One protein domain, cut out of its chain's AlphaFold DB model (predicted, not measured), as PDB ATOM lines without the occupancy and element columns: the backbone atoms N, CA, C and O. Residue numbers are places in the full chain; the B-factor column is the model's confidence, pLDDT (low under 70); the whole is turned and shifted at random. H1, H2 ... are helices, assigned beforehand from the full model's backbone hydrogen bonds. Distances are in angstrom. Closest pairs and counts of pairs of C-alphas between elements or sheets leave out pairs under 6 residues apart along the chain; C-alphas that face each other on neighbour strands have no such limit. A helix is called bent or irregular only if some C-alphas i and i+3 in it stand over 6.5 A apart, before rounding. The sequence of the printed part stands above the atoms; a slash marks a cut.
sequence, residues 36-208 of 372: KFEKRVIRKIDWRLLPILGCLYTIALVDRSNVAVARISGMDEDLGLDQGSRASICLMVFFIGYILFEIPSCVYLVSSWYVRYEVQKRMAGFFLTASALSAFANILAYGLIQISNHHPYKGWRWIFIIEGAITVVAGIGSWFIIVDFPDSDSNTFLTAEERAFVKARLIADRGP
ATOM      1  N   LYS A  36     215.948 245.120 188.725       84.38
ATOM      2  CA  LYS A  36     216.995 244.614 187.815       84.38
ATOM      3  C   LYS A  36     217.552 243.277 188.305       84.38
ATOM      4  O   LYS A  36     217.774 242.386 187.478       84.38
ATOM      5  N   PHE A  37     217.757 243.134 189.611       86.50
ATOM      6  CA  PHE A  37     218.196 241.900 190.250       86.50
ATOM      7  C   PHE A  37     217.153 240.795 190.059       86.50
ATOM      8  O   PHE A  37     217.472 239.753 189.489       86.50
ATOM      9  N   GLU A  38     215.886 241.067 190.378       86.62
ATOM     10  CA  GLU A  38     214.760 240.152 190.179       86.62
ATOM     11  C   GLU A  38     214.706 239.628 188.738       86.62
ATOM     12  O   GLU A  38     214.721 238.418 188.501       86.62
ATOM     13  N   LYS A  39     214.722 240.531 187.747       86.50
ATOM     14  CA  LYS A  39     214.702 240.149 186.325       86.50
ATOM     15  C   LYS A  39     215.905 239.293 185.933       86.50
ATOM     16  O   LYS A  39     215.754 238.384 185.116       86.50
ATOM     17  N   ARG A  40     217.092 239.576 186.479       90.12
ATOM     18  CA  ARG A  40     218.311 238.801 186.214       90.12
ATOM     19  C   ARG A  40     218.192 237.385 186.775       90.12
ATOM     20  O   ARG A  40     218.447 236.436 186.036       90.12
ATOM     21  N   VAL A  41     217.764 237.247 188.029       87.06
ATOM     22  CA  VAL A  41     217.608 235.950 188.704       87.06
ATOM     23  C   VAL A  41     216.537 235.107 188.021       87.06
ATOM     24  O   VAL A  41     216.786 233.955 187.674       87.06
ATOM     25  N   ILE A  42     215.378 235.695 187.724       87.06
ATOM     26  CA  ILE A  42     214.303 235.011 186.997       87.06
ATOM     27  C   ILE A  42     214.785 234.545 185.623       87.06
ATOM     28  O   ILE A  42     214.577 233.393 185.257       87.06
ATOM     29  N   ARG A  43     215.473 235.408 184.864       87.00
ATOM     30  CA  ARG A  43     216.000 235.045 183.542       87.00
ATOM     31  C   ARG A  43     217.033 233.919 183.629       87.00
ATOM     32  O   ARG A  43     217.065 233.071 182.743       87.00
ATOM     33  N   LYS A  44     217.855 233.889 184.680       88.00
ATOM     34  CA  LYS A  44     218.821 232.811 184.943       88.00
ATOM     35  C   LYS A  44     218.118 231.475 185.208       88.00
ATOM     36  O   LYS A  44     218.533 230.457 184.663       88.00
ATOM     37  N   ILE A  45     217.030 231.491 185.981       86.62
ATOM     38  CA  ILE A  45     216.178 230.315 186.220       86.62
ATOM     39  C   ILE A  45     215.504 229.872 184.915       86.62
ATOM     40  O   ILE A  45     215.566 228.695 184.567       86.62
ATOM     41  N   ASP A  46     214.932 230.812 184.159       85.88
ATOM     42  CA  ASP A  46     214.243 230.549 182.892       85.88
ATOM     43  C   ASP A  46     215.158 229.894 181.859       85.88
ATOM     44  O   ASP A  46     214.779 228.893 181.257       85.88
ATOM     45  N   TRP A  47     216.381 230.407 181.699       84.94
ATOM     46  CA  TRP A  47     217.374 229.851 180.777       84.94
ATOM     47  C   TRP A  47     217.855 228.454 181.147       84.94
ATOM     48  O   TRP A  47     218.335 227.729 180.279       84.94
ATOM     49  N   ARG A  48     217.740 228.068 182.417       84.75
ATOM     50  CA  ARG A  48     218.063 226.714 182.849       84.75
ATOM     51  C   ARG A  48     216.844 225.810 182.685       84.75
ATOM     52  O   ARG A  48     216.897 224.856 181.921       84.75
ATOM     53  N   LEU A  49     215.745 226.114 183.369       81.75
ATOM     54  CA  LEU A  49     214.611 225.201 183.496       81.75
ATOM     55  C   LEU A  49     213.805 225.054 182.204       81.75
ATOM     56  O   LEU A  49     213.464 223.931 181.840       81.75
ATOM     57  N   LEU A  50     213.497 226.148 181.500       81.81
ATOM     58  CA  LEU A  50     212.577 226.084 180.357       81.81
ATOM     59  C   LEU A  50     213.143 225.290 179.173       81.81
ATOM     60  O   LEU A  50     212.391 224.477 178.637       81.81
ATOM     61  N   PRO A  51     214.426 225.434 178.780       84.25
ATOM     62  CA  PRO A  51     214.999 224.599 177.727       84.25
ATOM     63  C   PRO A  51     215.058 223.122 178.110       84.25
ATOM     64  O   PRO A  51     214.690 222.283 177.298       84.25
ATOM     65  N   ILE A  52     215.462 222.794 179.345       84.19
ATOM     66  CA  ILE A  52     215.563 221.399 179.804       84.19
ATOM     67  C   ILE A  52     214.188 220.732 179.781       84.19
ATOM     68  O   ILE A  52     214.024 219.674 179.174       84.19
ATOM     69  N   LEU A  53     213.195 221.368 180.410       79.94
ATOM     70  CA  LEU A  53     211.826 220.865 180.410       79.94
ATOM     71  C   LEU A  53     211.320 220.755 178.972       79.94
ATOM     72  O   LEU A  53     210.812 219.700 178.599       79.94
ATOM     73  N   GLY A  54     211.524 221.807 178.163       80.75
ATOM     74  CA  GLY A  54     211.201 221.882 176.733       80.75
ATOM     75  C   GLY A  54     211.683 220.674 175.958       80.75
ATOM     76  O   GLY A  54     210.874 219.978 175.354       80.75
ATOM     77  N   CYS A  55     212.980 220.389 176.038       84.31
ATOM     78  CA  CYS A  55     213.594 219.245 175.382       84.31
ATOM     79  C   CYS A  55     212.972 217.919 175.831       84.31
ATOM     80  O   CYS A  55     212.624 217.104 174.983       84.31
ATOM     81  N   LEU A  56     212.787 217.703 177.137       85.56
ATOM     82  CA  LEU A  56     212.207 216.456 177.649       85.56
ATOM     83  C   LEU A  56     210.763 216.257 177.191       85.56
ATOM     84  O   LEU A  56     210.371 215.152 176.828       85.56
ATOM     85  N   TYR A  57     209.978 217.330 177.153       83.12
ATOM     86  CA  TYR A  57     208.600 217.261 176.687       83.12
ATOM     87  C   TYR A  57     208.495 217.116 175.169       83.12
ATOM     88  O   TYR A  57     207.609 216.413 174.690       83.12
ATOM     89  N   THR A  58     209.419 217.709 174.405       86.12
ATOM     90  CA  THR A  58     209.568 217.418 172.974       86.12
ATOM     91  C   THR A  58     209.853 215.942 172.754       86.12
ATOM     92  O   THR A  58     209.159 215.329 171.953       86.12
ATOM     93  N   ILE A  59     210.814 215.361 173.478       87.94
ATOM     94  CA  ILE A  59     211.129 213.928 173.393       87.94
ATOM     95  C   ILE A  59     209.881 213.095 173.726       87.94
ATOM     96  O   ILE A  59     209.494 212.225 172.953       87.94
ATOM     97  N   ALA A  60     209.156 213.444 174.793       85.19
ATOM     98  CA  ALA A  60     207.909 212.769 175.148       85.19
ATOM     99  C   ALA A  60     206.791 212.931 174.094       85.19
ATOM    100  O   ALA A  60     205.934 212.058 173.948       85.19
ATOM    101  N   LEU A  61     206.726 214.056 173.374       82.56
ATOM    102  CA  LEU A  61     205.800 214.248 172.248       82.56
ATOM    103  C   LEU A  61     206.203 213.408 171.031       82.56
ATOM    104  O   LEU A  61     205.338 212.784 170.416       82.56
ATOM    105  N   VAL A  62     207.496 213.381 170.716       86.88
ATOM    106  CA  VAL A  62     208.088 212.598 169.625       86.88
ATOM    107  C   VAL A  62     207.790 211.106 169.826       86.88
ATOM    108  O   VAL A  62     207.190 210.476 168.954       86.88
ATOM    109  N   ASP A  63     208.050 210.582 171.027       86.75
ATOM    110  CA  ASP A  63     207.767 209.186 171.384       86.75
ATOM    111  C   ASP A  63     206.287 208.821 171.221       86.75
ATOM    112  O   ASP A  63     205.948 207.722 170.776       86.75
ATOM    113  N   ARG A  64     205.378 209.758 171.522       83.69
ATOM    114  CA  ARG A  64     203.942 209.556 171.292       83.69
ATOM    115  C   ARG A  64     203.625 209.458 169.802       83.69
ATOM    116  O   ARG A  64     202.904 208.546 169.403       83.69
ATOM    117  N   SER A  65     204.164 210.348 168.968       83.00
ATOM    118  CA  SER A  65     203.939 210.271 167.517       83.00
ATOM    119  C   SER A  65     204.531 209.010 166.881       83.00
ATOM    120  O   SER A  65     203.938 208.472 165.943       83.00
ATOM    121  N   ASN A  66     205.625 208.471 167.428       86.69
ATOM    122  CA  ASN A  66     206.307 207.301 166.873       86.69
ATOM    123  C   ASN A  66     205.434 206.065 166.777       86.69
ATOM    124  O   ASN A  66     205.597 205.283 165.844       86.69
ATOM    125  N   VAL A  67     204.476 205.893 167.690       83.81
ATOM    126  CA  VAL A  67     203.539 204.771 167.601       83.81
ATOM    127  C   VAL A  67     202.762 204.849 166.288       83.81
ATOM    128  O   VAL A  67     202.731 203.875 165.547       83.81
ATOM    129  N   ALA A  68     202.192 206.002 165.938       81.81
ATOM    130  CA  ALA A  68     201.441 206.166 164.691       81.81
ATOM    131  C   ALA A  68     202.300 205.971 163.435       81.81
ATOM    132  O   ALA A  68     201.870 205.333 162.473       81.81
ATOM    133  N   VAL A  69     203.529 206.485 163.466       85.00
ATOM    134  CA  VAL A  69     204.516 206.332 162.393       85.00
ATOM    135  C   VAL A  69     204.893 204.858 162.212       85.00
ATOM    136  O   VAL A  69     204.804 204.322 161.109       85.00
ATOM    137  N   ALA A  70     205.229 204.161 163.299       87.12
ATOM    138  CA  ALA A  70     205.587 202.747 163.286       87.12
ATOM    139  C   ALA A  70     204.454 201.868 162.740       87.12
ATOM    140  O   ALA A  70     204.714 200.947 161.960       87.12
ATOM    141  N   ARG A  71     203.198 202.180 163.095       85.31
ATOM    142  CA  ARG A  71     202.007 201.471 162.600       85.31
ATOM    143  C   ARG A  71     201.942 201.471 161.079       85.31
ATOM    144  O   ARG A  71     201.829 200.402 160.484       85.31
ATOM    145  N   ILE A  72     202.102 202.634 160.443       82.56
ATOM    146  CA  ILE A  72     202.090 202.702 158.975       82.56
ATOM    147  C   ILE A  72     203.361 202.112 158.351       82.56
ATOM    148  O   ILE A  72     203.329 201.638 157.220       82.56
ATOM    149  N   SER A  73     204.479 202.077 159.071       83.62
ATOM    150  CA  SER A  73     205.742 201.485 158.604       83.62
ATOM    151  C   SER A  73     205.826 199.956 158.751       83.62
ATOM    152  O   SER A  73     206.915 199.393 158.632       83.62
ATOM    153  N   GLY A  74     204.699 199.274 158.987       84.25
ATOM    154  CA  GLY A  74     204.599 197.808 158.989       84.25
ATOM    155  C   GLY A  74     204.520 197.158 160.372       84.25
ATOM    156  O   GLY A  74     204.503 195.932 160.452       84.25
ATOM    157  N   MET A  75     204.447 197.940 161.457       88.25
ATOM    158  CA  MET A  75     204.254 197.390 162.806       88.25
ATOM    159  C   MET A  75     202.884 196.713 162.962       88.25
ATOM    160  O   MET A  75     202.794 195.701 163.655       88.25
ATOM    161  N   ASP A  76     201.833 197.241 162.317       86.44
ATOM    162  CA  ASP A  76     200.482 196.672 162.432       86.44
ATOM    163  C   ASP A  76     200.416 195.246 161.851       86.44
ATOM    164  O   ASP A  76     199.845 194.362 162.488       86.44
ATOM    165  N   GLU A  77     201.072 195.006 160.709       85.19
ATOM    166  CA  GLU A  77     201.161 193.687 160.062       85.19
ATOM    167  C   GLU A  77     202.055 192.712 160.845       85.19
ATOM    168  O   GLU A  77     201.685 191.560 161.057       85.19
ATOM    169  N   ASP A  78     203.223 193.171 161.312       85.88
ATOM    170  CA  ASP A  78     204.200 192.319 162.007       85.88
ATOM    171  C   ASP A  78     203.696 191.801 163.358       85.88
ATOM    172  O   ASP A  78     204.084 190.716 163.795       85.88
ATOM    173  N   LEU A  79     202.880 192.600 164.048       86.06
ATOM    174  CA  LEU A  79     202.384 192.307 165.394       86.06
ATOM    175  C   LEU A  79     200.905 191.889 165.412       86.06
ATOM    176  O   LEU A  79     200.366 191.608 166.484       86.06
ATOM    177  N   GLY A  80     200.236 191.854 164.254       83.44
ATOM    178  CA  GLY A  80     198.807 191.546 164.150       83.44
ATOM    179  C   GLY A  80     197.924 192.537 164.920       83.44
ATOM    180  O   GLY A  80     196.953 192.134 165.579       83.44
ATOM    181  N   LEU A  81     198.308 193.820 164.910       83.81
ATOM    182  CA  LEU A  81     197.562 194.918 165.545       83.81
ATOM    183  C   LEU A  81     196.464 195.485 164.635       83.81
ATOM    184  O   LEU A  81     195.597 196.215 165.119       83.81
ATOM    185  N   ASP A  82     196.487 195.115 163.355       75.19
ATOM    186  CA  ASP A  82     195.445 195.345 162.351       75.19
ATOM    187  C   ASP A  82     194.117 194.634 162.688       75.19
ATOM    188  O   ASP A  82     193.045 195.034 162.231       75.19
ATOM    189  N   GLN A  83     194.163 193.602 163.535       78.12
ATOM    190  CA  GLN A  83     192.989 192.848 163.961       78.12
ATOM    191  C   GLN A  83     192.181 193.594 165.036       78.12
ATOM    192  O   GLN A  83     192.529 193.616 166.222       78.12
ATOM    193  N   GLY A  84     191.033 194.141 164.632       79.38
ATOM    194  CA  GLY A  84     190.057 194.754 165.534       79.38
ATOM    195  C   GLY A  84     190.575 196.043 166.176       79.38
ATOM    196  O   GLY A  84     191.103 196.921 165.503       79.38
ATOM    197  N   SER A  85     190.405 196.190 167.493       81.69
ATOM    198  CA  SER A  85     190.794 197.406 168.234       81.69
ATOM    199  C   SER A  85     192.112 197.268 169.003       81.69
ATOM    200  O   SER A  85     192.370 198.062 169.907       81.69
ATOM    201  N   ARG A  86     192.953 196.275 168.677       83.44
ATOM    202  CA  ARG A  86     194.189 195.968 169.423       83.44
ATOM    203  C   ARG A  86     195.132 197.165 169.526       83.44
ATOM    204  O   ARG A  86     195.538 197.509 170.633       83.44
ATOM    205  N   ALA A  87     195.399 197.850 168.413       78.56
ATOM    206  CA  ALA A  87     196.231 199.055 168.412       78.56
ATOM    207  C   ALA A  87     195.685 200.149 169.350       78.56
ATOM    208  O   ALA A  87     196.433 200.747 170.125       78.56
ATOM    209  N   SER A  88     194.368 200.375 169.327       82.00
ATOM    210  CA  SER A  88     193.705 201.357 170.191       82.00
ATOM    211  C   SER A  88     193.766 200.964 171.670       82.00
ATOM    212  O   SER A  88     193.944 201.833 172.520       82.00
ATOM    213  N   ILE A  89     193.667 199.669 171.989       85.31
ATOM    214  CA  ILE A  89     193.798 199.160 173.363       85.31
ATOM    215  C   ILE A  89     195.228 199.368 173.876       85.31
ATOM    216  O   ILE A  89     195.402 199.861 174.989       85.31
ATOM    217  N   CYS A  90     196.252 199.060 173.072       83.00
ATOM    218  CA  CYS A  90     197.650 199.305 173.441       83.00
ATOM    219  C   CYS A  90     197.905 200.791 173.738       83.00
ATOM    220  O   CYS A  90     198.488 201.122 174.772       83.00
ATOM    221  N   LEU A  91     197.405 201.685 172.877       81.56
ATOM    222  CA  LEU A  91     197.470 203.132 173.099       81.56
ATOM    223  C   LEU A  91     196.741 203.545 174.389       81.56
ATOM    224  O   LEU A  91     197.268 204.337 175.165       81.56
ATOM    225  N   MET A  92     195.560 202.984 174.663       83.81
ATOM    226  CA  MET A  92     194.789 203.286 175.873       83.81
ATOM    227  C   MET A  92     195.552 202.922 177.154       83.81
ATOM    228  O   MET A  92     195.586 203.720 178.089       83.81
ATOM    229  N   VAL A  93     196.188 201.746 177.200       85.88
ATOM    230  CA  VAL A  93     196.959 201.292 178.372       85.88
ATOM    231  C   VAL A  93     198.139 202.226 178.657       85.88
ATOM    232  O   VAL A  93     198.379 202.569 179.815       85.88
ATOM    233  N   PHE A  94     198.829 202.703 177.616       81.44
ATOM    234  CA  PHE A  94     199.906 203.690 177.746       81.44
ATOM    235  C   PHE A  94     199.425 204.993 178.411       81.44
ATOM    236  O   PHE A  94     200.069 205.506 179.332       81.44
ATOM    237  N   PHE A  95     198.257 205.500 178.006       80.38
ATOM    238  CA  PHE A  95     197.740 206.769 178.521       80.38
ATOM    239  C   PHE A  95     197.356 206.738 180.005       80.38
ATOM    240  O   PHE A  95     197.396 207.781 180.657       80.38
ATOM    241  N   ILE A  96     197.040 205.569 180.572       81.56
ATOM    242  CA  ILE A  96     196.750 205.442 182.009       81.56
ATOM    243  C   ILE A  96     197.980 205.844 182.833       81.56
ATOM    244  O   ILE A  96     197.879 206.687 183.723       81.56
ATOM    245  N   GLY A  97     199.151 205.279 182.518       78.19
ATOM    246  CA  GLY A  97     200.400 205.620 183.205       78.19
ATOM    247  C   GLY A  97     200.789 207.078 182.981       78.19
ATOM    248  O   GLY A  97     201.091 207.801 183.930       78.19
ATOM    249  N   TYR A  98     200.690 207.532 181.733       77.00
ATOM    250  CA  TYR A  98     200.956 208.915 181.345       77.00
ATOM    251  C   TYR A  98     200.165 209.925 182.196       77.00
ATOM    252  O   TYR A  98     200.750 210.821 182.803       77.00
ATOM    253  N   ILE A  99     198.843 209.754 182.316       74.81
ATOM    254  CA  ILE A  99     197.979 210.669 183.082       74.81
ATOM    255  C   ILE A  99     198.365 210.686 184.566       74.81
ATOM    256  O   ILE A  99     198.360 211.747 185.194       74.81
ATOM    257  N   LEU A 100     198.705 209.525 185.132       71.06
ATOM    258  CA  LEU A 100     199.031 209.392 186.551       71.06
ATOM    259  C   LEU A 100     200.364 210.048 186.928       71.06
ATOM    260  O   LEU A 100     200.481 210.556 188.044       71.06
ATOM    261  N   PHE A 101     201.355 210.044 186.033       73.44
ATOM    262  CA  PHE A 101     202.714 210.480 186.359       73.44
ATOM    263  C   PHE A 101     203.119 211.817 185.720       73.44
ATOM    264  O   PHE A 101     203.764 212.630 186.385       73.44
ATOM    265  N   GLU A 102     202.729 212.103 184.476       70.12
ATOM    266  CA  GLU A 102     203.213 213.288 183.750       70.12
ATOM    267  C   GLU A 102     202.564 214.588 184.228       70.12
ATOM    268  O   GLU A 102     203.250 215.570 184.515       70.12
ATOM    269  N   ILE A 103     201.236 214.599 184.359       64.56
ATOM    270  CA  ILE A 103     200.508 215.812 184.747       64.56
ATOM    271  C   ILE A 103     200.932 216.285 186.150       64.56
ATOM    272  O   ILE A 103     201.259 217.469 186.301       64.56
ATOM    273  N   PRO A 104     200.995 215.415 187.180       61.50
ATOM    274  CA  PRO A 104     201.399 215.856 188.511       61.50
ATOM    275  C   PRO A 104     202.860 216.306 188.569       61.50
ATOM    276  O   PRO A 104     203.145 217.312 189.214       61.50
ATOM    277  N   SER A 105     203.770 215.609 187.880       67.44
ATOM    278  CA  SER A 105     205.204 215.921 187.913       67.44
ATOM    279  C   SER A 105     205.517 217.279 187.282       67.44
ATOM    280  O   SER A 105     206.172 218.109 187.917       67.44
ATOM    281  N   CYS A 106     204.980 217.564 186.091       66.88
ATOM    282  CA  CYS A 106     205.226 218.826 185.390       66.88
ATOM    283  C   CYS A 106     204.672 220.030 186.163       66.88
ATOM    284  O   CYS A 106     205.361 221.036 186.353       66.88
ATOM    285  N   VAL A 107     203.433 219.927 186.660       64.62
ATOM    286  CA  VAL A 107     202.806 221.011 187.430       64.62
ATOM    287  C   VAL A 107     203.547 221.243 188.745       64.62
ATOM    288  O   VAL A 107     203.748 222.395 189.140       64.62
ATOM    289  N   TYR A 108     203.965 220.172 189.422       66.69
ATOM    290  CA  TYR A 108     204.658 220.255 190.701       66.69
ATOM    291  C   TYR A 108     206.026 220.925 190.573       66.69
ATOM    292  O   TYR A 108     206.306 221.882 191.303       66.69
ATOM    293  N   LEU A 109     206.831 220.495 189.598       70.69
ATOM    294  CA  LEU A 109     208.160 221.045 189.355       70.69
ATOM    295  C   LEU A 109     208.064 222.543 189.048       70.69
ATOM    296  O   LEU A 109     208.657 223.361 189.743       70.69
ATOM    297  N   VAL A 110     207.214 222.945 188.105       69.81
ATOM    298  CA  VAL A 110     207.097 224.357 187.701       69.81
ATOM    299  C   VAL A 110     206.531 225.224 188.834       69.81
ATOM    300  O   VAL A 110     206.996 226.341 189.061       69.81
ATOM    301  N   SER A 111     205.577 224.708 189.616       66.94
ATOM    302  CA  SER A 111     205.027 225.432 190.775       66.94
ATOM    303  C   SER A 111     206.017 225.615 191.936       66.94
ATOM    304  O   SER A 111     205.782 226.433 192.832       66.94
ATOM    305  N   SER A 112     207.120 224.863 191.931       71.50
ATOM    306  CA  SER A 112     208.167 224.950 192.951       71.50
ATOM    307  C   SER A 112     209.165 226.079 192.684       71.50
ATOM    308  O   SER A 112     209.811 226.528 193.626       71.50
ATOM    309  N   TRP A 113     209.243 226.570 191.444       74.38
ATOM    310  CA  TRP A 113     210.208 227.589 191.016       74.38
ATOM    311  C   TRP A 113     209.580 228.947 190.675       74.38
ATOM    312  O   TRP A 113     210.269 229.963 190.740       74.38
ATOM    313  N   TYR A 114     208.285 228.989 190.343       76.31
ATOM    314  CA  TYR A 114     207.624 230.197 189.839       76.31
ATOM    315  C   TYR A 114     206.401 230.620 190.655       76.31
ATOM    316  O   TYR A 114     205.649 229.793 191.170       76.31
ATOM    317  N   VAL A 115     206.172 231.936 190.693       71.88
ATOM    318  CA  VAL A 115     204.963 232.557 191.257       71.88
ATOM    319  C   VAL A 115     203.747 232.362 190.342       71.88
ATOM    320  O   VAL A 115     203.872 232.141 189.133       71.88
ATOM    321  N   ARG A 116     202.535 232.437 190.901       63.84
ATOM    322  CA  ARG A 116     201.288 232.002 190.230       63.84
ATOM    323  C   ARG A 116     201.044 232.628 188.855       63.84
ATOM    324  O   ARG A 116     200.694 231.915 187.916       63.84
ATOM    325  N   TYR A 117     201.247 233.937 188.727       62.34
ATOM    326  CA  TYR A 117     200.997 234.690 187.487       62.34
ATOM    327  C   TYR A 117     202.059 234.464 186.400       62.34
ATOM    328  O   TYR A 117     201.880 234.836 185.240       62.34
ATOM    329  N   GLU A 118     203.165 233.827 186.770       69.31
ATOM    330  CA  GLU A 118     204.336 233.614 185.934       69.31
ATOM    331  C   GLU A 118     204.387 232.222 185.300       69.31
ATOM    332  O   GLU A 118     204.919 232.066 184.197       69.31
ATOM    333  N   VAL A 119     203.802 231.226 185.975       67.44
ATOM    334  CA  VAL A 119     203.750 229.826 185.531       67.44
ATOM    335  C   VAL A 119     203.091 229.706 184.160       67.44
ATOM    336  O   VAL A 119     203.605 229.035 183.274       67.44
ATOM    337  N   GLN A 120     201.955 230.374 183.962       63.41
ATOM    338  CA  GLN A 120     201.114 230.128 182.795       63.41
ATOM    339  C   GLN A 120     201.765 230.577 181.480       63.41
ATOM    340  O   GLN A 120     201.720 229.847 180.493       63.41
ATOM    341  N   LYS A 121     202.403 231.755 181.464       67.44
ATOM    342  CA  LYS A 121     203.106 232.264 180.273       67.44
ATOM    343  C   LYS A 121     204.266 231.349 179.884       67.44
ATOM    344  O   LYS A 121     204.473 231.078 178.705       67.44
ATOM    345  N   ARG A 122     204.984 230.838 180.885       72.88
ATOM    346  CA  ARG A 122     206.107 229.918 180.693       72.88
ATOM    347  C   ARG A 122     205.656 228.554 180.216       72.88
ATOM    348  O   ARG A 122     206.253 228.038 179.286       72.88
ATOM    349  N   MET A 123     204.572 228.023 180.780       68.94
ATOM    350  CA  MET A 123     203.948 226.783 180.320       68.94
ATOM    351  C   MET A 123     203.435 226.885 178.887       68.94
ATOM    352  O   MET A 123     203.653 225.963 178.111       68.94
ATOM    353  N   ALA A 124     202.830 228.014 178.508       69.44
ATOM    354  CA  ALA A 124     202.416 228.251 177.129       69.44
ATOM    355  C   ALA A 124     203.618 228.305 176.170       69.44
ATOM    356  O   ALA A 124     203.617 227.601 175.165       69.44
ATOM    357  N   GLY A 125     204.662 229.078 176.495       69.88
ATOM    358  CA  GLY A 125     205.877 229.154 175.673       69.88
ATOM    359  C   GLY A 125     206.560 227.794 175.514       69.88
ATOM    360  O   GLY A 125     206.828 227.363 174.399       69.88
ATOM    361  N   PHE A 126     206.744 227.081 176.623       73.94
ATOM    362  CA  PHE A 126     207.277 225.721 176.665       73.94
ATOM    363  C   PHE A 126     206.480 224.738 175.792       73.94
ATOM    364  O   PHE A 126     207.065 224.053 174.956       73.94
ATOM    365  N   PHE A 127     205.152 224.694 175.947       73.12
ATOM    366  CA  PHE A 127     204.293 223.779 175.196       73.12
ATOM    367  C   PHE A 127     204.342 224.076 173.695       73.12
ATOM    368  O   PHE A 127     204.462 223.161 172.891       73.12
ATOM    369  N   LEU A 128     204.300 225.356 173.311       72.38
ATOM    370  CA  LEU A 128     204.336 225.768 171.907       72.38
ATOM    371  C   LEU A 128     205.680 225.459 171.244       72.38
ATOM    372  O   LEU A 128     205.700 224.936 170.131       72.38
ATOM    373  N   THR A 129     206.802 225.727 171.922       75.56
ATOM    374  CA  THR A 129     208.131 225.358 171.412       75.56
ATOM    375  C   THR A 129     208.254 223.847 171.265       75.56
ATOM    376  O   THR A 129     208.745 223.370 170.243       75.56
ATOM    377  N   ALA A 130     207.762 223.085 172.241       78.75
ATOM    378  CA  ALA A 130     207.830 221.637 172.174       78.75
ATOM    379  C   ALA A 130     206.958 221.053 171.056       78.75
ATOM    380  O   ALA A 130     207.429 220.176 170.336       78.75
ATOM    381  N   SER A 131     205.747 221.587 170.860       76.69
ATOM    382  CA  SER A 131     204.852 221.229 169.753       76.69
ATOM    383  C   SER A 131     205.425 221.588 168.379       76.69
ATOM    384  O   SER A 131     205.173 220.878 167.407       76.69
ATOM    385  N   ALA A 132     206.196 222.677 168.280       77.75
ATOM    386  CA  ALA A 132     206.896 223.042 167.051       77.75
ATOM    387  C   ALA A 132     208.050 222.077 166.754       77.75
ATOM    388  O   ALA A 132     208.179 221.607 165.629       77.75
ATOM    389  N   LEU A 133     208.864 221.743 167.760       82.50
ATOM    390  CA  LEU A 133     209.962 220.787 167.602       82.50
ATOM    391  C   LEU A 133     209.449 219.375 167.296       82.50
ATOM    392  O   LEU A 133     210.016 218.694 166.444       82.50
ATOM    393  N   SER A 134     208.341 218.956 167.914       81.44
ATOM    394  CA  SER A 134     207.727 217.656 167.633       81.44
ATOM    395  C   SER A 134     207.137 217.571 166.226       81.44
ATOM    396  O   SER A 134     206.958 216.471 165.717       81.44
ATOM    397  N   ALA A 135     206.858 218.696 165.558       80.12
ATOM    398  CA  ALA A 135     206.422 218.679 164.162       80.12
ATOM    399  C   ALA A 135     207.472 218.007 163.257       80.12
ATOM    400  O   ALA A 135     207.115 217.309 162.313       80.12
ATOM    401  N   PHE A 136     208.759 218.150 163.590       84.38
ATOM    402  CA  PHE A 136     209.867 217.545 162.851       84.38
ATOM    403  C   PHE A 136     210.096 216.061 163.187       84.38
ATOM    404  O   PHE A 136     210.886 215.412 162.503       84.38
ATOM    405  N   ALA A 137     209.393 215.501 164.181       84.19
ATOM    406  CA  ALA A 137     209.510 214.092 164.572       84.19
ATOM    407  C   ALA A 137     209.255 213.147 163.389       84.19
ATOM    408  O   ALA A 137     210.030 212.235 163.127       84.19
ATOM    409  N   ASN A 138     208.218 213.429 162.599       82.69
ATOM    410  CA  ASN A 138     207.870 212.612 161.435       82.69
ATOM    411  C   ASN A 138     208.973 212.630 160.360       82.69
ATOM    412  O   ASN A 138     209.198 211.632 159.678       82.69
ATOM    413  N   ILE A 139     209.689 213.752 160.222       86.56
ATOM    414  CA  ILE A 139     210.825 213.878 159.298       86.56
ATOM    415  C   ILE A 139     212.025 213.079 159.817       86.56
ATOM    416  O   ILE A 139     212.692 212.401 159.034       86.56
ATOM    417  N   LEU A 140     212.289 213.120 161.128       87.12
ATOM    418  CA  LEU A 140     213.320 212.290 161.750       87.12
ATOM    419  C   LEU A 140     213.025 210.803 161.521       87.12
ATOM    420  O   LEU A 140     213.884 210.080 161.015       87.12
ATOM    421  N   ALA A 141     211.794 210.374 161.792       84.19
ATOM    422  CA  ALA A 141     211.393 208.987 161.627       84.19
ATOM    423  C   ALA A 141     211.479 208.510 160.166       84.19
ATOM    424  O   ALA A 141     211.894 207.379 159.908       84.19
ATOM    425  N   TYR A 142     211.178 209.383 159.196       84.94
ATOM    426  CA  TYR A 142     211.454 209.115 157.781       84.94
ATOM    427  C   TYR A 142     212.939 208.802 157.534       84.94
ATOM    428  O   TYR A 142     213.258 207.819 156.864       84.94
ATOM    429  N   GLY A 143     213.850 209.595 158.107       85.81
ATOM    430  CA  GLY A 143     215.290 209.343 158.027       85.81
ATOM    431  C   GLY A 143     215.694 207.993 158.630       85.81
ATOM    432  O   GLY A 143     216.483 207.263 158.032       85.81
ATOM    433  N   LEU A 144     215.105 207.617 159.767       85.81
ATOM    434  CA  LEU A 144     215.388 206.341 160.434       85.81
ATOM    435  C   LEU A 144     214.902 205.129 159.634       85.81
ATOM    436  O   LEU A 144     215.567 204.094 159.608       85.81
ATOM    437  N   ILE A 145     213.775 205.245 158.933       83.31
ATOM    438  CA  ILE A 145     213.252 204.151 158.104       83.31
ATOM    439  C   ILE A 145     214.198 203.834 156.947       83.31
ATOM    440  O   ILE A 145     214.366 202.661 156.614       83.31
ATOM    441  N   GLN A 146     214.880 204.829 156.374       84.06
ATOM    442  CA  GLN A 146     215.842 204.594 155.289       84.06
ATOM    443  C   GLN A 146     217.029 203.709 155.707       84.06
ATOM    444  O   GLN A 146     217.621 203.041 154.859       84.06
ATOM    445  N   ILE A 147     217.341 203.628 157.006       83.12
ATOM    446  CA  ILE A 147     218.382 202.734 157.541       83.12
ATOM    447  C   ILE A 147     218.013 201.259 157.298       83.12
ATOM    448  O   ILE A 147     218.885 200.426 157.046       83.12
ATOM    449  N   SER A 148     216.714 200.931 157.293       78.00
ATOM    450  CA  SER A 148     216.244 199.561 157.045       78.00
ATOM    451  C   SER A 148     216.522 199.055 155.634       78.00
ATOM    452  O   SER A 148     216.602 197.848 155.443       78.00
ATOM    453  N   ASN A 149     216.791 199.940 154.669       76.31
ATOM    454  CA  ASN A 149     217.146 199.530 153.308       76.31
ATOM    455  C   ASN A 149     218.444 198.696 153.252       76.31
ATOM    456  O   ASN A 149     218.660 197.974 152.285       76.31
ATOM    457  N   HIS A 150     219.296 198.776 154.284       75.62
ATOM    458  CA  HIS A 150     220.590 198.085 154.347       75.62
ATOM    459  C   HIS A 150     220.659 197.002 155.442       75.62
ATOM    460  O   HIS A 150     221.705 196.382 155.624       75.62
ATOM    461  N   HIS A 151     219.569 196.762 156.180       78.19
ATOM    462  CA  HIS A 151     219.537 195.852 157.330       78.19
ATOM    463  C   HIS A 151     218.327 194.900 157.285       78.19
ATOM    464  O   HIS A 151     217.302 195.227 156.699       78.19
ATOM    465  N   PRO A 152     218.388 193.734 157.959       76.00
ATOM    466  CA  PRO A 152     217.304 192.746 157.938       76.00
ATOM    467  C   PRO A 152     216.065 193.158 158.756       76.00
ATOM    468  O   PRO A 152     215.037 192.486 158.704       76.00
ATOM    469  N   TYR A 153     216.149 194.230 159.548       78.94
ATOM    470  CA  TYR A 153     215.048 194.708 160.381       78.94
ATOM    471  C   TYR A 153     214.220 195.769 159.658       78.94
ATOM    472  O   TYR A 153     214.779 196.731 159.134       78.94
ATOM    473  N   LYS A 154     212.886 195.639 159.706       81.69
ATOM    474  CA  LYS A 154     211.954 196.638 159.159       81.69
ATOM    475  C   LYS A 154     212.136 198.008 159.830       81.69
ATOM    476  O   LYS A 154     212.431 198.089 161.024       81.69
ATOM    477  N   GLY A 155     211.896 199.080 159.070       81.44
ATOM    478  CA  GLY A 155     212.130 200.473 159.481       81.44
ATOM    479  C   GLY A 155     211.484 200.887 160.805       81.44
ATOM    480  O   GLY A 155     212.092 201.633 161.566       81.44
ATOM    481  N   TRP A 156     210.310 200.345 161.143       87.75
ATOM    482  CA  TRP A 156     209.614 200.693 162.386       87.75
ATOM    483  C   TRP A 156     210.389 200.314 163.659       87.75
ATOM    484  O   TRP A 156     210.267 200.989 164.679       87.75
ATOM    485  N   ARG A 157     211.227 199.268 163.613       90.00
ATOM    486  CA  ARG A 157     212.050 198.860 164.766       90.00
ATOM    487  C   ARG A 157     213.157 199.871 165.051       90.00
ATOM    488  O   ARG A 157     213.461 200.124 166.211       90.00
ATOM    489  N   TRP A 158     213.733 200.463 164.005       88.31
ATOM    490  CA  TRP A 158     214.792 201.466 164.131       88.31
ATOM    491  C   TRP A 158     214.302 202.759 164.775       88.31
ATOM    492  O   TRP A 158     215.055 203.352 165.543       88.31
ATOM    493  N   ILE A 159     213.039 203.131 164.540       88.62
ATOM    494  CA  ILE A 159     212.387 204.247 165.236       88.62
ATOM    495  C   ILE A 159     212.448 204.009 166.749       88.62
ATOM    496  O   ILE A 159     213.031 204.807 167.473       88.62
ATOM    497  N   PHE A 160     211.956 202.866 167.237       89.62
ATOM    498  CA  PHE A 160     211.964 202.582 168.677       89.62
ATOM    499  C   PHE A 160     213.361 202.376 169.265       89.62
ATOM    500  O   PHE A 160     213.594 202.764 170.405       89.62
ATOM    501  N   ILE A 161     214.290 201.768 168.522       89.75
ATOM    502  CA  ILE A 161     215.656 201.546 169.015       89.75
ATOM    503  C   ILE A 161     216.380 202.881 169.190       89.75
ATOM    504  O   ILE A 161     216.956 203.126 170.246       89.75
ATOM    505  N   ILE A 162     216.367 203.736 168.166       90.25
ATOM    506  CA  ILE A 162     217.147 204.976 168.170       90.25
ATOM    507  C   ILE A 162     216.454 206.039 169.016       90.25
ATOM    508  O   ILE A 162     217.083 206.607 169.905       90.25
ATOM    509  N   GLU A 163     215.163 206.283 168.792       88.69
ATOM    510  CA  GLU A 163     214.437 207.308 169.545       88.69
ATOM    511  C   GLU A 163     214.251 206.883 171.005       88.69
ATOM    512  O   GLU A 163     214.530 207.669 171.905       88.69
ATOM    513  N   GLY A 164     213.976 205.600 171.261       89.00
ATOM    514  CA  GLY A 164     213.959 205.060 172.620       89.00
ATOM    515  C   GLY A 164     215.317 205.162 173.324       89.00
ATOM    516  O   GLY A 164     215.362 205.490 174.509       89.00
ATOM    517  N   ALA A 165     216.438 204.952 172.621       91.50
ATOM    518  CA  ALA A 165     217.767 205.169 173.196       91.50
ATOM    519  C   ALA A 165     218.012 206.648 173.537       91.50
ATOM    520  O   ALA A 165     218.536 206.940 174.615       91.50
ATOM    521  N   ILE A 166     217.599 207.578 172.668       91.25
ATOM    522  CA  ILE A 166     217.652 209.022 172.945       91.25
ATOM    523  C   ILE A 166     216.841 209.341 174.205       91.25
ATOM    524  O   ILE A 166     217.348 210.032 175.089       91.25
ATOM    525  N   THR A 167     215.635 208.787 174.340       91.00
ATOM    526  CA  THR A 167     214.778 208.979 175.516       91.00
ATOM    527  C   THR A 167     215.403 208.411 176.785       91.00
ATOM    528  O   THR A 167     215.392 209.080 177.815       91.00
ATOM    529  N   VAL A 168     216.004 207.219 176.739       91.25
ATOM    530  CA  VAL A 168     216.692 206.627 177.900       91.25
ATOM    531  C   VAL A 168     217.884 207.484 178.325       91.25
ATOM    532  O   VAL A 168     218.031 207.782 179.510       91.25
ATOM    533  N   VAL A 169     218.710 207.934 177.376       92.19
ATOM    534  CA  VAL A 169     219.856 208.810 177.663       92.19
ATOM    535  C   VAL A 169     219.390 210.153 178.222       92.19
ATOM    536  O   VAL A 169     219.947 210.625 179.211       92.19
ATOM    537  N   ALA A 170     218.346 210.751 177.645       89.75
ATOM    538  CA  ALA A 170     217.759 211.989 178.146       89.75
ATOM    539  C   ALA A 170     217.123 211.804 179.530       89.75
ATOM    540  O   ALA A 170     217.252 212.681 180.379       89.75
ATOM    541  N   GLY A 171     216.502 210.653 179.794       87.06
ATOM    542  CA  GLY A 171     215.944 210.286 181.091       87.06
ATOM    543  C   GLY A 171     217.027 210.176 182.163       87.06
ATOM    544  O   GLY A 171     216.938 210.846 183.190       87.06
ATOM    545  N   ILE A 172     218.100 209.428 181.889       88.62
ATOM    546  CA  ILE A 172     219.259 209.304 182.788       88.62
ATOM    547  C   ILE A 172     219.938 210.665 182.972       88.62
ATOM    548  O   ILE A 172     220.250 211.055 184.092       88.62
ATOM    549  N   GLY A 173     220.127 211.426 181.893       87.31
ATOM    550  CA  GLY A 173     220.696 212.770 181.948       87.31
ATOM    551  C   GLY A 173     219.836 213.740 182.756       87.31
ATOM    552  O   GLY A 173     220.368 214.541 183.523       87.31
ATOM    553  N   SER A 174     218.508 213.643 182.650       83.69
ATOM    554  CA  SER A 174     217.591 214.525 183.372       83.69
ATOM    555  C   SER A 174     217.693 214.355 184.885       83.69
ATOM    556  O   SER A 174     217.631 215.359 185.588       83.69
ATOM    557  N   TRP A 175     217.988 213.147 185.377       80.62
ATOM    558  CA  TRP A 175     218.276 212.895 186.795       80.62
ATOM    559  C   TRP A 175     219.435 213.744 187.339       80.62
ATOM    560  O   TRP A 175     219.402 214.182 188.485       80.62
ATOM    561  N   PHE A 176     220.460 214.009 186.524       81.19
ATOM    562  CA  PHE A 176     221.613 214.824 186.928       81.19
ATOM    563  C   PHE A 176     221.424 216.320 186.661       81.19
ATOM    564  O   PHE A 176     222.096 217.155 187.264       81.19
ATOM    565  N   ILE A 177     220.556 216.666 185.712       81.25
ATOM    566  CA  ILE A 177     220.414 218.028 185.195       81.25
ATOM    567  C   ILE A 177     219.268 218.783 185.884       81.25
ATOM    568  O   ILE A 177     219.370 220.004 186.067       81.25
ATOM    569  N   ILE A 178     218.184 218.086 186.238       78.19
ATOM    570  CA  ILE A 178     217.011 218.670 186.890       78.19
ATOM    571  C   ILE A 178     217.312 218.887 188.369       78.19
ATOM    572  O   ILE A 178     217.672 217.972 189.103       78.19
ATOM    573  N   VAL A 179     217.121 220.127 188.813       74.38
ATOM    574  CA  VAL A 179     217.157 220.482 190.229       74.38
ATOM    575  C   VAL A 179     215.717 220.514 190.731       74.38
ATOM    576  O   VAL A 179     214.917 221.332 190.275       74.38
ATOM    577  N   ASP A 180     215.391 219.635 191.677       67.88
ATOM    578  CA  ASP A 180     214.016 219.461 192.158       67.88
ATOM    579  C   ASP A 180     213.463 220.715 192.850       67.88
ATOM    580  O   ASP A 180     212.311 221.095 192.639       67.88
ATOM    581  N   PHE A 181     214.291 221.387 193.661       68.50
ATOM    582  CA  PHE A 181     213.860 222.525 194.473       68.50
ATOM    583  C   PHE A 181     214.892 223.651 194.525       68.50
ATOM    584  O   PHE A 181     216.093 223.371 194.590       68.50
ATOM    585  N   PRO A 182     214.436 224.915 194.658       67.81
ATOM    586  CA  PRO A 182     215.318 226.040 194.962       67.81
ATOM    587  C   PRO A 182     216.181 225.764 196.197       67.81
ATOM    588  O   PRO A 182     217.364 226.092 196.201       67.81
ATOM    589  N   ASP A 183     215.609 225.081 197.195       65.25
ATOM    590  CA  ASP A 183     216.202 224.743 198.496       65.25
ATOM    591  C   ASP A 183     216.947 223.392 198.538       65.25
ATOM    592  O   ASP A 183     217.467 223.023 199.583       65.25
ATOM    593  N   SER A 184     217.078 222.679 197.412       68.69
ATOM    594  CA  SER A 184     217.846 221.424 197.352       68.69
ATOM    595  C   SER A 184     219.361 221.648 197.375       68.69
ATOM    596  O   SER A 184     219.860 222.529 196.677       68.69
ATOM    597  N   ASP A 185     220.123 220.821 198.088       63.94
ATOM    598  CA  ASP A 185     221.598 220.868 198.088       63.94
ATOM    599  C   ASP A 185     222.210 220.635 196.694       63.94
ATOM    600  O   ASP A 185     223.336 221.041 196.424       63.94
ATOM    601  N   SER A 186     221.436 220.058 195.766       65.31
ATOM    602  CA  SER A 186     221.797 219.936 194.349       65.31
ATOM    603  C   SER A 186     221.748 221.259 193.565       65.31
ATOM    604  O   SER A 186     222.177 221.304 192.412       65.31
ATOM    605  N   ASN A 187     221.244 222.348 194.156       71.88
ATOM    606  CA  ASN A 187     221.206 223.661 193.519       71.88
ATOM    607  C   ASN A 187     222.567 224.367 193.610       71.88
ATOM    608  O   ASN A 187     222.837 225.107 194.553       71.88
ATOM    609  N   THR A 188     223.402 224.165 192.594       74.25
ATOM    610  CA  THR A 188     224.731 224.788 192.484       74.25
ATOM    611  C   THR A 188     224.758 226.024 191.584       74.25
ATOM    612  O   THR A 188     225.786 226.693 191.495       74.25
ATOM    613  N   PHE A 189     223.654 226.343 190.895       83.19
ATOM    614  CA  PHE A 189     223.640 227.417 189.897       83.19
ATOM    615  C   PHE A 189     223.228 228.785 190.462       83.19
ATOM    616  O   PHE A 189     223.588 229.806 189.870       83.19
ATOM    617  N   LEU A 190     222.481 228.829 191.572       83.06
ATOM    618  CA  LEU A 190     222.113 230.071 192.263       83.06
ATOM    619  C   LEU A 190     223.097 230.390 193.394       83.06
ATOM    620  O   LEU A 190     223.520 229.495 194.123       83.06
ATOM    621  N   THR A 191     223.425 231.671 193.579       85.94
ATOM    622  CA  THR A 191     224.159 232.116 194.775       85.94
ATOM    623  C   THR A 191     223.255 232.062 196.013       85.94
ATOM    624  O   THR A 191     222.028 231.990 195.906       85.94
ATOM    625  N   ALA A 192     223.846 232.116 197.211       83.94
ATOM    626  CA  ALA A 192     223.087 232.105 198.466       83.94
ATOM    627  C   ALA A 192     222.072 233.264 198.555       83.94
ATOM    628  O   ALA A 192     220.948 233.069 199.018       83.94
ATOM    629  N   GLU A 193     222.446 234.440 198.049       84.50
ATOM    630  CA  GLU A 193     221.588 235.625 197.974       84.50
ATOM    631  C   GLU A 193     220.426 235.430 196.985       84.50
ATOM    632  O   GLU A 193     219.266 235.635 197.340       84.50
ATOM    633  N   GLU A 194     220.707 234.936 195.772       85.69
ATOM    634  CA  GLU A 194     219.678 234.653 194.760       85.69
ATOM    635  C   GLU A 194     218.670 233.604 195.258       85.69
ATOM    636  O   GLU A 194     217.463 233.724 195.040       85.69
ATOM    637  N   ARG A 195     219.155 232.579 195.968       81.94
ATOM    638  CA  ARG A 195     218.325 231.534 196.573       81.94
ATOM    639  C   ARG A 195     217.392 232.096 197.642       81.94
ATOM    640  O   ARG A 195     216.196 231.796 197.628       81.94
ATOM    641  N   ALA A 196     217.929 232.911 198.551       82.25
ATOM    642  CA  ALA A 196     217.151 233.554 199.603       82.25
ATOM    643  C   ALA A 196     216.063 234.460 199.008       82.25
ATOM    644  O   ALA A 196     214.912 234.395 199.444       82.25
ATOM    645  N   PHE A 197     216.395 235.215 197.956       85.12
ATOM    646  CA  PHE A 197     215.443 236.041 197.217       85.12
ATOM    647  C   PHE A 197     214.300 235.215 196.606       85.12
ATOM    648  O   PHE A 197     213.127 235.504 196.850       85.12
ATOM    649  N   VAL A 198     214.610 234.145 195.861       82.81
ATOM    650  CA  VAL A 198     213.594 233.274 195.235       82.81
ATOM    651  C   VAL A 198     212.671 232.668 196.290       82.81
ATOM    652  O   VAL A 198     211.453 232.643 196.115       82.81
ATOM    653  N   LYS A 199     213.232 232.218 197.414       79.56
ATOM    654  CA  LYS A 199     212.462 231.659 198.523       79.56
ATOM    655  C   LYS A 199     211.542 232.697 199.161       79.56
ATOM    656  O   LYS A 199     210.355 232.419 199.326       79.56
ATOM    657  N   ALA A 200     212.062 233.879 199.489       80.06
ATOM    658  CA  ALA A 200     211.278 234.967 200.069       80.06
ATOM    659  C   ALA A 200     210.113 235.358 199.149       80.06
ATOM    660  O   ALA A 200     208.973 235.466 199.598       80.06
ATOM    661  N   ARG A 201     210.375 235.444 197.841       82.25
ATOM    662  CA  ARG A 201     209.375 235.720 196.806       82.25
ATOM    663  C   ARG A 201     208.289 234.645 196.723       82.25
ATOM    664  O   ARG A 201     207.105 234.971 196.674       82.25
ATOM    665  N   LEU A 202     208.669 233.365 196.732       75.81
ATOM    666  CA  LEU A 202     207.714 232.251 196.710       75.81
ATOM    667  C   LEU A 202     206.864 232.196 197.985       75.81
ATOM    668  O   LEU A 202     205.679 231.881 197.909       75.81
ATOM    669  N   ILE A 203     207.445 232.498 199.148       72.94
ATOM    670  CA  ILE A 203     206.718 232.571 200.424       72.94
ATOM    671  C   ILE A 203     205.733 233.748 200.411       72.94
ATOM    672  O   ILE A 203     204.580 233.574 200.802       72.94
ATOM    673  N   ALA A 204     206.150 234.912 199.903       74.75
ATOM    674  CA  ALA A 204     205.296 236.091 199.787       74.75
ATOM    675  C   ALA A 204     204.080 235.859 198.864       74.75
ATOM    676  O   ALA A 204     202.966 236.208 199.242       74.75
ATOM    677  N   ASP A 205     204.259 235.208 197.704       69.31
ATOM    678  CA  ASP A 205     203.158 234.871 196.769       69.31
ATOM    679  C   ASP A 205     202.210 233.791 197.318       69.31
ATOM    680  O   ASP A 205     201.017 233.767 197.005       69.31
ATOM    681  N   ARG A 206     202.730 232.868 198.133       66.44
ATOM    682  CA  ARG A 206     201.917 231.813 198.754       66.44
ATOM    683  C   ARG A 206     201.094 232.332 199.931       66.44
ATOM    684  O   ARG A 206     200.036 231.767 200.194       66.44
ATOM    685  N   GLY A 207     201.538 233.419 200.564       53.84
ATOM    686  CA  GLY A 207     200.879 234.060 201.695       53.84
ATOM    687  C   GLY A 207     200.771 233.159 202.940       53.84
ATOM    688  O   GLY A 207     201.008 231.951 202.887       53.84
ATOM    689  N   PRO A 208     200.362 233.713 204.094       45.38
ATOM    690  CA  PRO A 208     199.988 232.923 205.274       45.38
ATOM    691  C   PRO A 208     198.692 232.099 205.086       45.38
ATOM    692  O   PRO A 208     198.302 231.349 205.983       45.38
TER     693      PRO A 208
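Overview. This is residues 36 to 208 of the 372 residues of an uncharacterized protein of Pseudallescheria apiosperma (UniProt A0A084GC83). A long helix, H1, runs through an elongated, loosely built helical body: H3 and then H4 pack on it one after the other, H5 packs on it running back the opposite way, and the bent helix H2 runs back beside it at a looser distance. H6 crosses the end where H1 begins, close to it and about perpendicular. The printed part has 173 residues with six named helices, H1 to H6 in order, and no named strand; the class is all helix. The whole is loose, with a radius of gyration of the C-alphas of 20.1 A and spans of 59 by 33 by 27 A.

Along the chain. H1, residues 36 to 79, is 58.8 A long and begins at C-alpha 36 (216.995, 244.614, 187.815). It is irregular, with C-alphas 73 and 76 8.1 A apart, and has a kink of 69 degrees near residue 73. H2, residues 86 to 113, was assigned as one helix by its hydrogen bonds but is bent, with C-alphas 100 and 103 6.8 A apart; its arms are H2a, residues 86 to 100, 22.3 A, and H2b, residues 103 to 113, 16.5 A. H3, residues 116 to 135, 29.7 A, is only just irregular: C-alphas 117 and 120 are 6.55 A apart. H4 is residues 137 to 150, 22.0 A; H5 is residues 155 to 177, 32.2 A. H6, residues 192 to 206, 21.2 A, ends at C-alpha 206 (201.917, 231.813, 198.754).

Arrangement. H1 is the hub, touching H3, H4 and H5. With residues 50 to 62 alone it touches H3, closest at the C-alphas of Thr 58 and Ala 130, 4.6 A, at a steep tilt of 38 degrees, the same way. H5 touches H1 at a shallow tilt of 24 degrees, opposite ways, closest at the C-alphas of Ala 70 and Trp 156, 4.6 A. H4 touches H5, closest at the C-alphas of Ile 145 and Gly 155, 4.1 A. H1 and H2b are near each other, with 11 pairs of C-alphas within 10 A. H6 is close to H1 but not clearly touching, the C-alphas of Val 41 and Glu 194 being 6.5 A apart. H2a and H5 are apart. In H6 every O i to N i+4 pair is within hydrogen-bond range; the counts are 33 of 40 in H1, 10 of 11 in H2a, 6 of 7 in H2b, 13 of 16 in H3, 6 of 10 in H4 and 17 of 19 in H5.

Size, cuts and confidence. The C-alphas farthest apart, His 150 and Pro 208, are 65.1 A apart. The printed part has no cut. The link from H5 to H6, residues 178 to 191, is long. Residues 96 to 101, which belong to H2, stand free. The mean pLDDT of the printed part is 79.8, and 28 residues are under 70, among them 103 to 108, 116 to 121 and 180 to 186.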